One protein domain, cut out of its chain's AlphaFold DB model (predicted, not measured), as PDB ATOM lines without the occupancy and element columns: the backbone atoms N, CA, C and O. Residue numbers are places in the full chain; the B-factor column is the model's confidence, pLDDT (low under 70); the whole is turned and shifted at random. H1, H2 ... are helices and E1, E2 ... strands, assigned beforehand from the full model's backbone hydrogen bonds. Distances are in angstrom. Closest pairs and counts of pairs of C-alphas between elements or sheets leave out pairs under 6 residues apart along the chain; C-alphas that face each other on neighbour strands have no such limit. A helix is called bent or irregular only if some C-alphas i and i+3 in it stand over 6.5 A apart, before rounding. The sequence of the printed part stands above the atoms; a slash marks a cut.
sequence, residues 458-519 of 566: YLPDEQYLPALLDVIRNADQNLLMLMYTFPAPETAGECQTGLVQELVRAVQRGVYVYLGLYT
ATOM      1  N   TYR A 458     -20.617  11.727 -17.039       62.91
ATOM      2  CA  TYR A 458     -21.588  12.231 -18.007       62.91
ATOM      3  C   TYR A 458     -21.026  12.024 -19.412       62.91
ATOM      4  O   TYR A 458     -19.945  12.520 -19.722       62.91
ATOM      5  N   LEU A 459     -21.745  11.273 -20.244       64.50
ATOM      6  CA  LEU A 459     -21.317  10.917 -21.594       64.50
ATOM      7  C   LEU A 459     -22.338  11.440 -22.614       64.50
ATOM      8  O   LEU A 459     -23.537  11.294 -22.372       64.50
ATOM      9  N   PRO A 460     -21.895  12.016 -23.747       61.16
ATOM     10  CA  PRO A 460     -22.749  12.212 -24.917       61.16
ATOM     11  C   PRO A 460     -23.336  10.884 -25.413       61.16
ATOM     12  O   PRO A 460     -22.713   9.830 -25.233       61.16
ATOM     13  N   ASP A 461     -24.486  10.937 -26.088       69.19
ATOM     14  CA  ASP A 461     -25.194   9.753 -26.598       69.19
ATOM     15  C   ASP A 461     -24.279   8.856 -27.451       69.19
ATOM     16  O   ASP A 461     -24.284   7.631 -27.303       69.19
ATOM     17  N   GLU A 462     -23.414   9.449 -28.281       74.38
ATOM     18  CA  GLU A 462     -22.490   8.717 -29.154       74.38
ATOM     19  C   GLU A 462     -21.372   7.999 -28.383       74.38
ATOM     20  O   GLU A 462     -20.774   7.050 -28.894       74.38
ATOM     21  N   GLN A 463     -21.078   8.434 -27.155       77.94
ATOM     22  CA  GLN A 463     -20.032   7.860 -26.302       77.94
ATOM     23  C   GLN A 463     -20.573   6.833 -25.304       77.94
ATOM     24  O   GLN A 463     -19.789   6.058 -24.752       77.94
ATOM     25  N   TYR A 464     -21.894   6.772 -25.106       79.31
ATOM     26  CA  TYR A 464     -22.512   5.869 -24.138       79.31
ATOM     27  C   TYR A 464     -22.235   4.395 -24.459       79.31
ATOM     28  O   TYR A 464     -21.729   3.653 -23.616       79.31
ATOM     29  N   LEU A 465     -22.521   3.964 -25.694       82.06
ATOM     30  CA  LEU A 465     -22.291   2.578 -26.105       82.06
ATOM     31  C   LEU A 465     -20.793   2.211 -26.081       82.06
ATOM     32  O   LEU A 465     -20.470   1.197 -25.463       82.06
ATOM     33  N   PRO A 466     -19.864   2.996 -26.665       84.19
ATOM     34  CA  PRO A 466     -18.431   2.728 -26.546       84.19
ATOM     35  C   PRO A 466     -17.942   2.569 -25.102       84.19
ATOM     36  O   PRO A 466     -17.235   1.604 -24.814       84.19
ATOM     37  N   ALA A 467     -18.350   3.457 -24.189       83.56
ATOM     38  CA  ALA A 467     -17.952   3.384 -22.786       83.56
ATOM     39  C   ALA A 467     -18.541   2.156 -22.073       83.56
ATOM     40  O   ALA A 467     -17.835   1.476 -21.332       83.56
ATOM     41  N   LEU A 468     -19.811   1.825 -22.331       86.75
ATOM     42  CA  LEU A 468     -20.447   0.633 -21.769       86.75
ATOM     43  C   LEU A 468     -19.756  -0.657 -22.237       86.75
ATOM     44  O   LEU A 468     -19.517  -1.559 -21.433       86.75
ATOM     45  N   LEU A 469     -19.414  -0.751 -23.527       89.25
ATOM     46  CA  LEU A 469     -18.689  -1.905 -24.063       89.25
ATOM     47  C   LEU A 469     -17.288  -2.019 -23.454       89.25
ATOM     48  O   LEU A 469     -16.841  -3.133 -23.195       89.25
ATOM     49  N   ASP A 470     -16.608  -0.899 -23.206       87.00
ATOM     50  CA  ASP A 470     -15.302  -0.886 -22.545       87.00
ATOM     51  C   ASP A 470     -15.381  -1.433 -21.109       87.00
ATOM     52  O   ASP A 470     -14.622  -2.332 -20.748       87.00
ATOM     53  N   VAL A 471     -16.383  -1.011 -20.327       85.81
ATOM     54  CA  VAL A 471     -16.641  -1.561 -18.981       85.81
ATOM     55  C   VAL A 471     -16.871  -3.078 -19.029       85.81
ATOM     56  O   VAL A 471     -16.331  -3.815 -18.211       85.81
ATOM     57  N   ILE A 472     -17.633  -3.573 -20.010       89.75
ATOM     58  CA  ILE A 472     -17.912  -5.013 -20.159       89.75
ATOM     59  C   ILE A 472     -16.663  -5.796 -20.583       89.75
ATOM     60  O   ILE A 472     -16.441  -6.923 -20.127       89.75
ATOM     61  N   ARG A 473     -15.839  -5.232 -21.469       89.69
ATOM     62  CA  ARG A 473     -14.597  -5.861 -21.946       89.69
ATOM     63  C   ARG A 473     -13.559  -5.982 -20.839       89.69
ATOM     64  O   ARG A 473     -12.906  -7.018 -20.762       89.69
ATOM     65  N   ASN A 474     -13.472  -4.971 -19.982       84.62
ATOM     66  CA  ASN A 474     -12.512  -4.907 -18.882       84.62
ATOM     67  C   ASN A 474     -13.047  -5.497 -17.567       84.62
ATOM     68  O   ASN A 474     -12.368  -5.436 -16.550       84.62
ATOM     69  N   ALA A 475     -14.256  -6.065 -17.554       84.81
ATOM     70  CA  ALA A 475     -14.769  -6.738 -16.369       84.81
ATOM     71  C   ALA A 475     -14.012  -8.045 -16.099       84.81
ATOM     72  O   ALA A 475     -13.907  -8.898 -16.986       84.81
ATOM     73  N   ASP A 476     -13.564  -8.212 -14.852       77.50
ATOM     74  CA  ASP A 476     -12.719  -9.338 -14.437       77.50
ATOM     75  C   ASP A 476     -13.488 -10.478 -13.758       77.50
ATOM     76  O   ASP A 476     -13.122 -11.643 -13.897       77.50
ATOM     77  N   GLN A 477     -14.542 -10.167 -12.990       74.44
ATOM     78  CA  GLN A 477     -15.191 -11.161 -12.118       74.44
ATOM     79  C   GLN A 477     -16.713 -11.196 -12.223       74.44
ATOM     80  O   GLN A 477     -17.281 -12.259 -12.468       74.44
ATOM     81  N   ASN A 478     -17.387 -10.063 -12.023       72.56
ATOM     82  CA  ASN A 478     -18.846  -9.992 -12.015       72.56
ATOM     83  C   ASN A 478     -19.319  -8.769 -12.801       72.56
ATOM     84  O   ASN A 478     -18.755  -7.686 -12.678       72.56
ATOM     85  N   LEU A 479     -20.397  -8.946 -13.555       77.56
ATOM     86  CA  LEU A 479     -21.155  -7.888 -14.204       77.56
ATOM     87  C   LEU A 479     -22.597  -7.989 -13.721       77.56
ATOM     88  O   LEU A 479     -23.286  -8.954 -14.040       77.56
ATOM     89  N   LEU A 480     -23.055  -6.997 -12.961       77.44
ATOM     90  CA  LEU A 480     -24.465  -6.833 -12.623       77.44
ATOM     91  C   LEU A 480     -25.035  -5.692 -13.461       77.44
ATOM     92  O   LEU A 480     -24.630  -4.543 -13.314       77.44
ATOM     93  N   MET A 481     -25.986  -6.013 -14.329       79.31
ATOM     94  CA  MET A 481     -26.647  -5.059 -15.206       79.31
ATOM     95  C   MET A 481     -28.129  -4.989 -14.846       79.31
ATOM     96  O   MET A 481     -28.844  -5.981 -14.961       79.31
ATOM     97  N   LEU A 482     -28.591  -3.817 -14.410       70.50
ATOM     98  CA  LEU A 482     -30.000  -3.551 -14.120       70.50
ATOM     99  C   LEU A 482     -30.573  -2.686 -15.238       70.50
ATOM    100  O   LEU A 482     -30.108  -1.570 -15.454       70.50
ATOM    101  N   MET A 483     -31.564  -3.193 -15.966       68.69
ATOM    102  CA  MET A 483     -32.153  -2.490 -17.103       68.69
ATOM    103  C   MET A 483     -33.673  -2.587 -17.099       68.69
ATOM    104  O   MET A 483     -34.254  -3.595 -16.709       68.69
ATOM    105  N   TYR A 484     -34.327  -1.527 -17.574       60.41
ATOM    106  CA  TYR A 484     -35.779  -1.515 -17.731       60.41
ATOM    107  C   TYR A 484     -36.234  -2.575 -18.746       60.41
ATOM    108  O   TYR A 484     -37.110  -3.384 -18.459       60.41
ATOM    109  N   THR A 485     -35.576  -2.624 -19.906       63.28
ATOM    110  CA  THR A 485     -35.786  -3.628 -20.956       63.28
ATOM    111  C   THR A 485     -34.455  -3.998 -21.592       63.28
ATOM    112  O   THR A 485     -33.595  -3.132 -21.757       63.28
ATOM    113  N   PHE A 486     -34.307  -5.252 -22.013       72.62
ATOM    114  CA  PHE A 486     -33.145  -5.724 -22.762       72.62
ATOM    115  C   PHE A 486     -33.628  -6.525 -23.976       72.62
ATOM    116  O   PHE A 486     -34.500  -7.383 -23.810       72.62
ATOM    117  N   PRO A 487     -33.147  -6.223 -25.193       63.84
ATOM    118  CA  PRO A 487     -33.649  -6.862 -26.401       63.84
ATOM    119  C   PRO A 487     -33.284  -8.346 -26.417       63.84
ATOM    120  O   PRO A 487     -32.169  -8.728 -26.055       63.84
ATOM    121  N   ALA A 488     -34.215  -9.178 -26.883       64.19
ATOM    122  CA  ALA A 488     -33.898 -10.563 -27.193       64.19
ATOM    123  C   ALA A 488     -32.911 -10.599 -28.376       64.19
ATOM    124  O   ALA A 488     -33.047  -9.764 -29.282       64.19
ATOM    125  N   PRO A 489     -31.947 -11.541 -28.409       62.50
ATOM    126  CA  PRO A 489     -30.943 -11.617 -29.468       62.50
ATOM    127  C   PRO A 489     -31.532 -11.630 -30.882       62.50
ATOM    128  O   PRO A 489     -30.926 -11.069 -31.787       62.50
ATOM    129  N   GLU A 490     -32.724 -12.207 -31.080       63.56
ATOM    130  CA  GLU A 490     -33.364 -12.278 -32.402       63.56
ATOM    131  C   GLU A 490     -33.957 -10.939 -32.874       63.56
ATOM    132  O   GLU A 490     -34.296 -10.786 -34.044       63.56
ATOM    133  N   THR A 491     -34.101  -9.971 -31.967       62.00
ATOM    134  CA  THR A 491     -34.772  -8.678 -32.202       62.00
ATOM    135  C   THR A 491     -33.849  -7.475 -32.013       62.00
ATOM    136  O   THR A 491     -34.278  -6.327 -32.126       62.00
ATOM    137  N   ALA A 492     -32.578  -7.723 -31.698       67.50
ATOM    138  CA  ALA A 492     -31.593  -6.688 -31.438       67.50
ATOM    139  C   ALA A 492     -31.174  -5.979 -32.740       67.50
ATOM    140  O   ALA A 492     -30.835  -6.623 -33.729       67.50
ATOM    141  N   GLY A 493     -31.151  -4.640 -32.734       72.75
ATOM    142  CA  GLY A 493     -30.505  -3.858 -33.795       72.75
ATOM    143  C   GLY A 493     -28.976  -4.009 -33.769       72.75
ATOM    144  O   GLY A 493     -28.420  -4.663 -32.884       72.75
ATOM    145  N   GLU A 494     -28.268  -3.399 -34.723       73.94
ATOM    146  CA  GLU A 494     -26.805  -3.549 -34.867       73.94
ATOM    147  C   GLU A 494     -26.034  -3.171 -33.589       73.94
ATOM    148  O   GLU A 494     -25.200  -3.938 -33.103       73.94
ATOM    149  N   CYS A 495     -26.366  -2.027 -32.986       69.88
ATOM    150  CA  CYS A 495     -25.753  -1.559 -31.741       69.88
ATOM    151  C   CYS A 495     -26.021  -2.506 -30.561       69.88
ATOM    152  O   CYS A 495     -25.122  -2.807 -29.776       69.88
ATOM    153  N   GLN A 496     -27.256  -2.998 -30.443       77.31
ATOM    154  CA  GLN A 496     -27.660  -3.909 -29.374       77.31
ATOM    155  C   GLN A 496     -27.040  -5.301 -29.559       77.31
ATOM    156  O   GLN A 496     -26.671  -5.944 -28.578       77.31
ATOM    157  N   THR A 497     -26.846  -5.732 -30.805       79.50
ATOM    158  CA  THR A 497     -26.140  -6.974 -31.141       79.50
ATOM    159  C   THR A 497     -24.694  -6.932 -30.648       79.50
ATOM    160  O   THR A 497     -24.230  -7.893 -30.036       79.50
ATOM    161  N   GLY A 498     -24.000  -5.802 -30.831       81.56
ATOM    162  CA  GLY A 498     -22.649  -5.605 -30.293       81.56
ATOM    163  C   GLY A 498     -22.586  -5.730 -28.767       81.56
ATOM    164  O   GLY A 498     -21.694  -6.392 -28.238       81.56
ATOM    165  N   LEU A 499     -23.570  -5.172 -28.056       86.62
ATOM    166  CA  LEU A 499     -23.676  -5.289 -26.597       86.62
ATOM    167  C   LEU A 499     -23.873  -6.743 -26.140       86.62
ATOM    168  O   LEU A 499     -23.161  -7.210 -25.251       86.62
ATOM    169  N   VAL A 500     -24.798  -7.473 -26.772       84.56
ATOM    170  CA  VAL A 500     -25.045  -8.894 -26.474       84.56
ATOM    171  C   VAL A 500     -23.780  -9.726 -26.695       84.56
ATOM    172  O   VAL A 500     -23.426 -10.546 -25.850       84.56
ATOM    173  N   GLN A 501     -23.063  -9.493 -27.797       86.06
ATOM    174  CA  GLN A 501     -21.830 -10.219 -28.111       86.06
ATOM    175  C   GLN A 501     -20.734 -10.002 -27.062       86.06
ATOM    176  O   GLN A 501     -20.079 -10.966 -26.669       86.06
ATOM    177  N   GLU A 502     -20.531  -8.773 -26.579       90.31
ATOM    178  CA  GLU A 502     -19.515  -8.518 -25.549       90.31
ATOM    179  C   GLU A 502     -19.883  -9.135 -24.196       90.31
ATOM    180  O   GLU A 502     -19.003  -9.654 -23.508       90.31
ATOM    181  N   LEU A 503     -21.171  -9.164 -23.832       88.88
ATOM    182  CA  LEU A 503     -21.631  -9.868 -22.629       88.88
ATOM    183  C   LEU A 503     -21.385 -11.380 -22.734       88.88
ATOM    184  O   LEU A 503     -20.901 -11.988 -21.783       88.88
ATOM    185  N   VAL A 504     -21.645 -11.986 -23.899       84.88
ATOM    186  CA  VAL A 504     -21.325 -13.403 -24.154       84.88
ATOM    187  C   VAL A 504     -19.820 -13.652 -24.049       84.88
ATOM    188  O   VAL A 504     -19.404 -14.608 -23.395       84.88
ATOM    189  N   ARG A 505     -18.985 -12.778 -24.624       89.38
ATOM    190  CA  ARG A 505     -17.524 -12.880 -24.483       89.38
ATOM    191  C   ARG A 505     -17.084 -12.750 -23.029       89.38
ATOM    192  O   ARG A 505     -16.184 -13.471 -22.620       89.38
ATOM    193  N   ALA A 506     -17.707 -11.876 -22.239       87.19
ATOM    194  CA  ALA A 506     -17.417 -11.766 -20.812       87.19
ATOM    195  C   ALA A 506     -17.698 -13.090 -20.082       87.19
ATOM    196  O   ALA A 506     -16.830 -13.582 -19.362       87.19
ATOM    197  N   VAL A 507     -18.839 -13.735 -20.358       80.31
ATOM    198  CA  VAL A 507     -19.150 -15.075 -19.824       80.31
ATOM    199  C   VAL A 507     -18.094 -16.104 -20.232       80.31
ATOM    200  O   VAL A 507     -17.624 -16.864 -19.389       80.31
ATOM    201  N   GLN A 508     -17.664 -16.104 -21.497       84.00
ATOM    202  CA  GLN A 508     -16.614 -17.008 -21.989       84.00
ATOM    203  C   GLN A 508     -15.253 -16.776 -21.314       84.00
ATOM    204  O   GLN A 508     -14.495 -17.726 -21.135       84.00
ATOM    205  N   ARG A 509     -14.952 -15.538 -20.897       90.00
ATOM    206  CA  ARG A 509     -13.766 -15.211 -20.083       90.00
ATOM    207  C   ARG A 509     -13.894 -15.655 -18.618       90.00
ATOM    208  O   ARG A 509     -12.930 -15.537 -17.871       90.00
ATOM    209  N   GLY A 510     -15.052 -16.169 -18.202       78.44
ATOM    210  CA  GLY A 510     -15.324 -16.580 -16.824       78.44
ATOM    211  C   GLY A 510     -15.927 -15.481 -15.942       78.44
ATOM    212  O   GLY A 510     -16.023 -15.674 -14.731       78.44
ATOM    213  N   VAL A 511     -16.355 -14.355 -16.527       82.00
ATOM    214  CA  VAL A 511     -17.064 -13.280 -15.818       82.00
ATOM    215  C   VAL A 511     -18.514 -13.703 -15.576       82.00
ATOM    216  O   VAL A 511     -19.225 -14.097 -16.501       82.00
ATOM    217  N   TYR A 512     -18.996 -13.586 -14.342       73.38
ATOM    218  CA  TYR A 512     -20.397 -13.848 -14.023       73.38
ATOM    219  C   TYR A 512     -21.272 -12.666 -14.433       73.38
ATOM    220  O   TYR A 512     -21.222 -11.607 -13.813       73.38
ATOM    221  N   VAL A 513     -22.100 -12.858 -15.456       80.38
ATOM    222  CA  VAL A 513     -23.042 -11.838 -15.932       80.38
ATOM    223  C   VAL A 513     -24.432 -12.091 -15.346       80.38
ATOM    224  O   VAL A 513     -25.023 -13.150 -15.563       80.38
ATOM    225  N   TYR A 514     -24.961 -11.096 -14.637       74.88
ATOM    226  CA  TYR A 514     -26.318 -11.048 -14.106       74.88
ATOM    227  C   TYR A 514     -27.081  -9.902 -14.759       74.88
ATOM    228  O   TYR A 514     -26.664  -8.748 -14.685       74.88
ATOM    229  N   LEU A 515     -28.224 -10.223 -15.359       73.38
ATOM    230  CA  LEU A 515     -29.127  -9.248 -15.955       73.38
ATOM    231  C   LEU A 515     -30.417  -9.188 -15.132       73.38
ATOM    232  O   LEU A 515     -31.190 -10.147 -15.103       73.38
ATOM    233  N   GLY A 516     -30.633  -8.070 -14.444       71.56
ATOM    234  CA  GLY A 516     -31.880  -7.755 -13.760       71.56
ATOM    235  C   GLY A 516     -32.769  -6.915 -14.664       71.56
ATOM    236  O   GLY A 516     -32.413  -5.789 -15.008       71.56
ATOM    237  N   LEU A 517     -33.923  -7.462 -15.046       66.12
ATOM    238  CA  LEU A 517     -34.912  -6.765 -15.863       66.12
ATOM    239  C   LEU A 517     -36.081  -6.300 -15.008       66.12
ATOM    240  O   LEU A 517     -36.520  -7.009 -14.100       66.12
ATOM    241  N   TYR A 518     -36.599  -5.111 -15.310       58.84
ATOM    242  CA  TYR A 518     -37.847  -4.671 -14.711       58.84
ATOM    243  C   TYR A 518     -39.005  -5.518 -15.250       58.84
ATOM    244  O   TYR A 518     -39.333  -5.472 -16.434       58.84
ATOM    245  N   THR A 519     -39.656  -6.257 -14.357       50.78
ATOM    246  CA  THR A 519     -40.924  -6.925 -14.649       50.78
ATOM    247  C   THR A 519     -42.030  -6.122 -13.972       50.78
ATOM    248  O   THR A 519     -42.051  -6.059 -12.738       50.78
TER     249      THR A 519
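What this domain is: This is residues 458 to 519 of the 566 residues of an uncharacterized protein of Lentisphaerae bacterium (UniProt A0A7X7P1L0). Two helices, H1 and H2, lie side by side and run the same way, and a narrow ribbon of two parallel strands, E1 and E2, meets the later part of H2, at residues 503 to 507, and spreads away from the helix like a wedge. The link from E1 to H2, residues 484 to 493, crosses the wide end of this wedge. The printed part has 62 residues, with two named helices and two named strands in the order H1, E1, H2, E2, and its class is mixed, helices and strands. The sheet has the order E1, E2 and is parallel. The whole is compact, with a radius of gyration of the C-alphas of 11.7 A, and rounded, with spans of 28 by 27 by 20 A.

How they stand to each other: H1, residues 461 to 473, and H2, residues 494 to 508, touch, with the C-alphas of Leu 469 and Leu 499 closest at 6.5 A. They run the same way at a shallow tilt of 16 degrees. E1, residues 478 to 483, and E2, residues 512 to 517, are parallel neighbours, with 12 degrees between their directions. Within hydrogen-bond range across this pair are, for instance, N 479 and O 512 at 2.8 A and N 483 and O 516 at 2.9 A. E1, H2 and E2 form a strand-helix-strand unit, two parallel neighbour strands with a helix between them along the chain, and its crossover is right-handed. The closest C-alphas of H2 and E2 are those of Val 507 and Val 513, 6.4 A apart. H2 and E1 are near each other, with 5 pairs of C-alphas within 10 A. The closest C-alphas of H1 and E1 are those of Ile 472 and Leu 479, 7.4 A apart, while H1 and E2 are apart. In H2 every O i to N i+4 pair is within hydrogen-bond range; in H1 7 of 9 are.

Where its parts are: H1 begins with C-alpha 461 at (-25.194, 9.753, -26.598) and measures 19.4 A from first to last C-alpha. It is irregular, but only just: C-alphas 462 and 465 are 6.9 A apart. E1 measures 16.1 A, H2 21.2 A and E2 16.3 A, from first to last C-alpha. H2 begins with C-alpha 494 at (-26.805, -3.549, -34.867), and E2 ends with C-alpha 517 at (-34.912, -6.765, -15.863).

The domain as a whole: The two C-alphas farthest apart are those of Pro 460 and Gly 510, at 30.8 A. The printed part has no cut. The links from H1 to E1 and from H2 to E2 are tight, the link from E1 to H2 is short, and no link is long. The mean pLDDT of the printed part is 76.3, and it is under 70 at residues 458 to 461, 483 to 485, 487 to 492, 495 and 517 to 519.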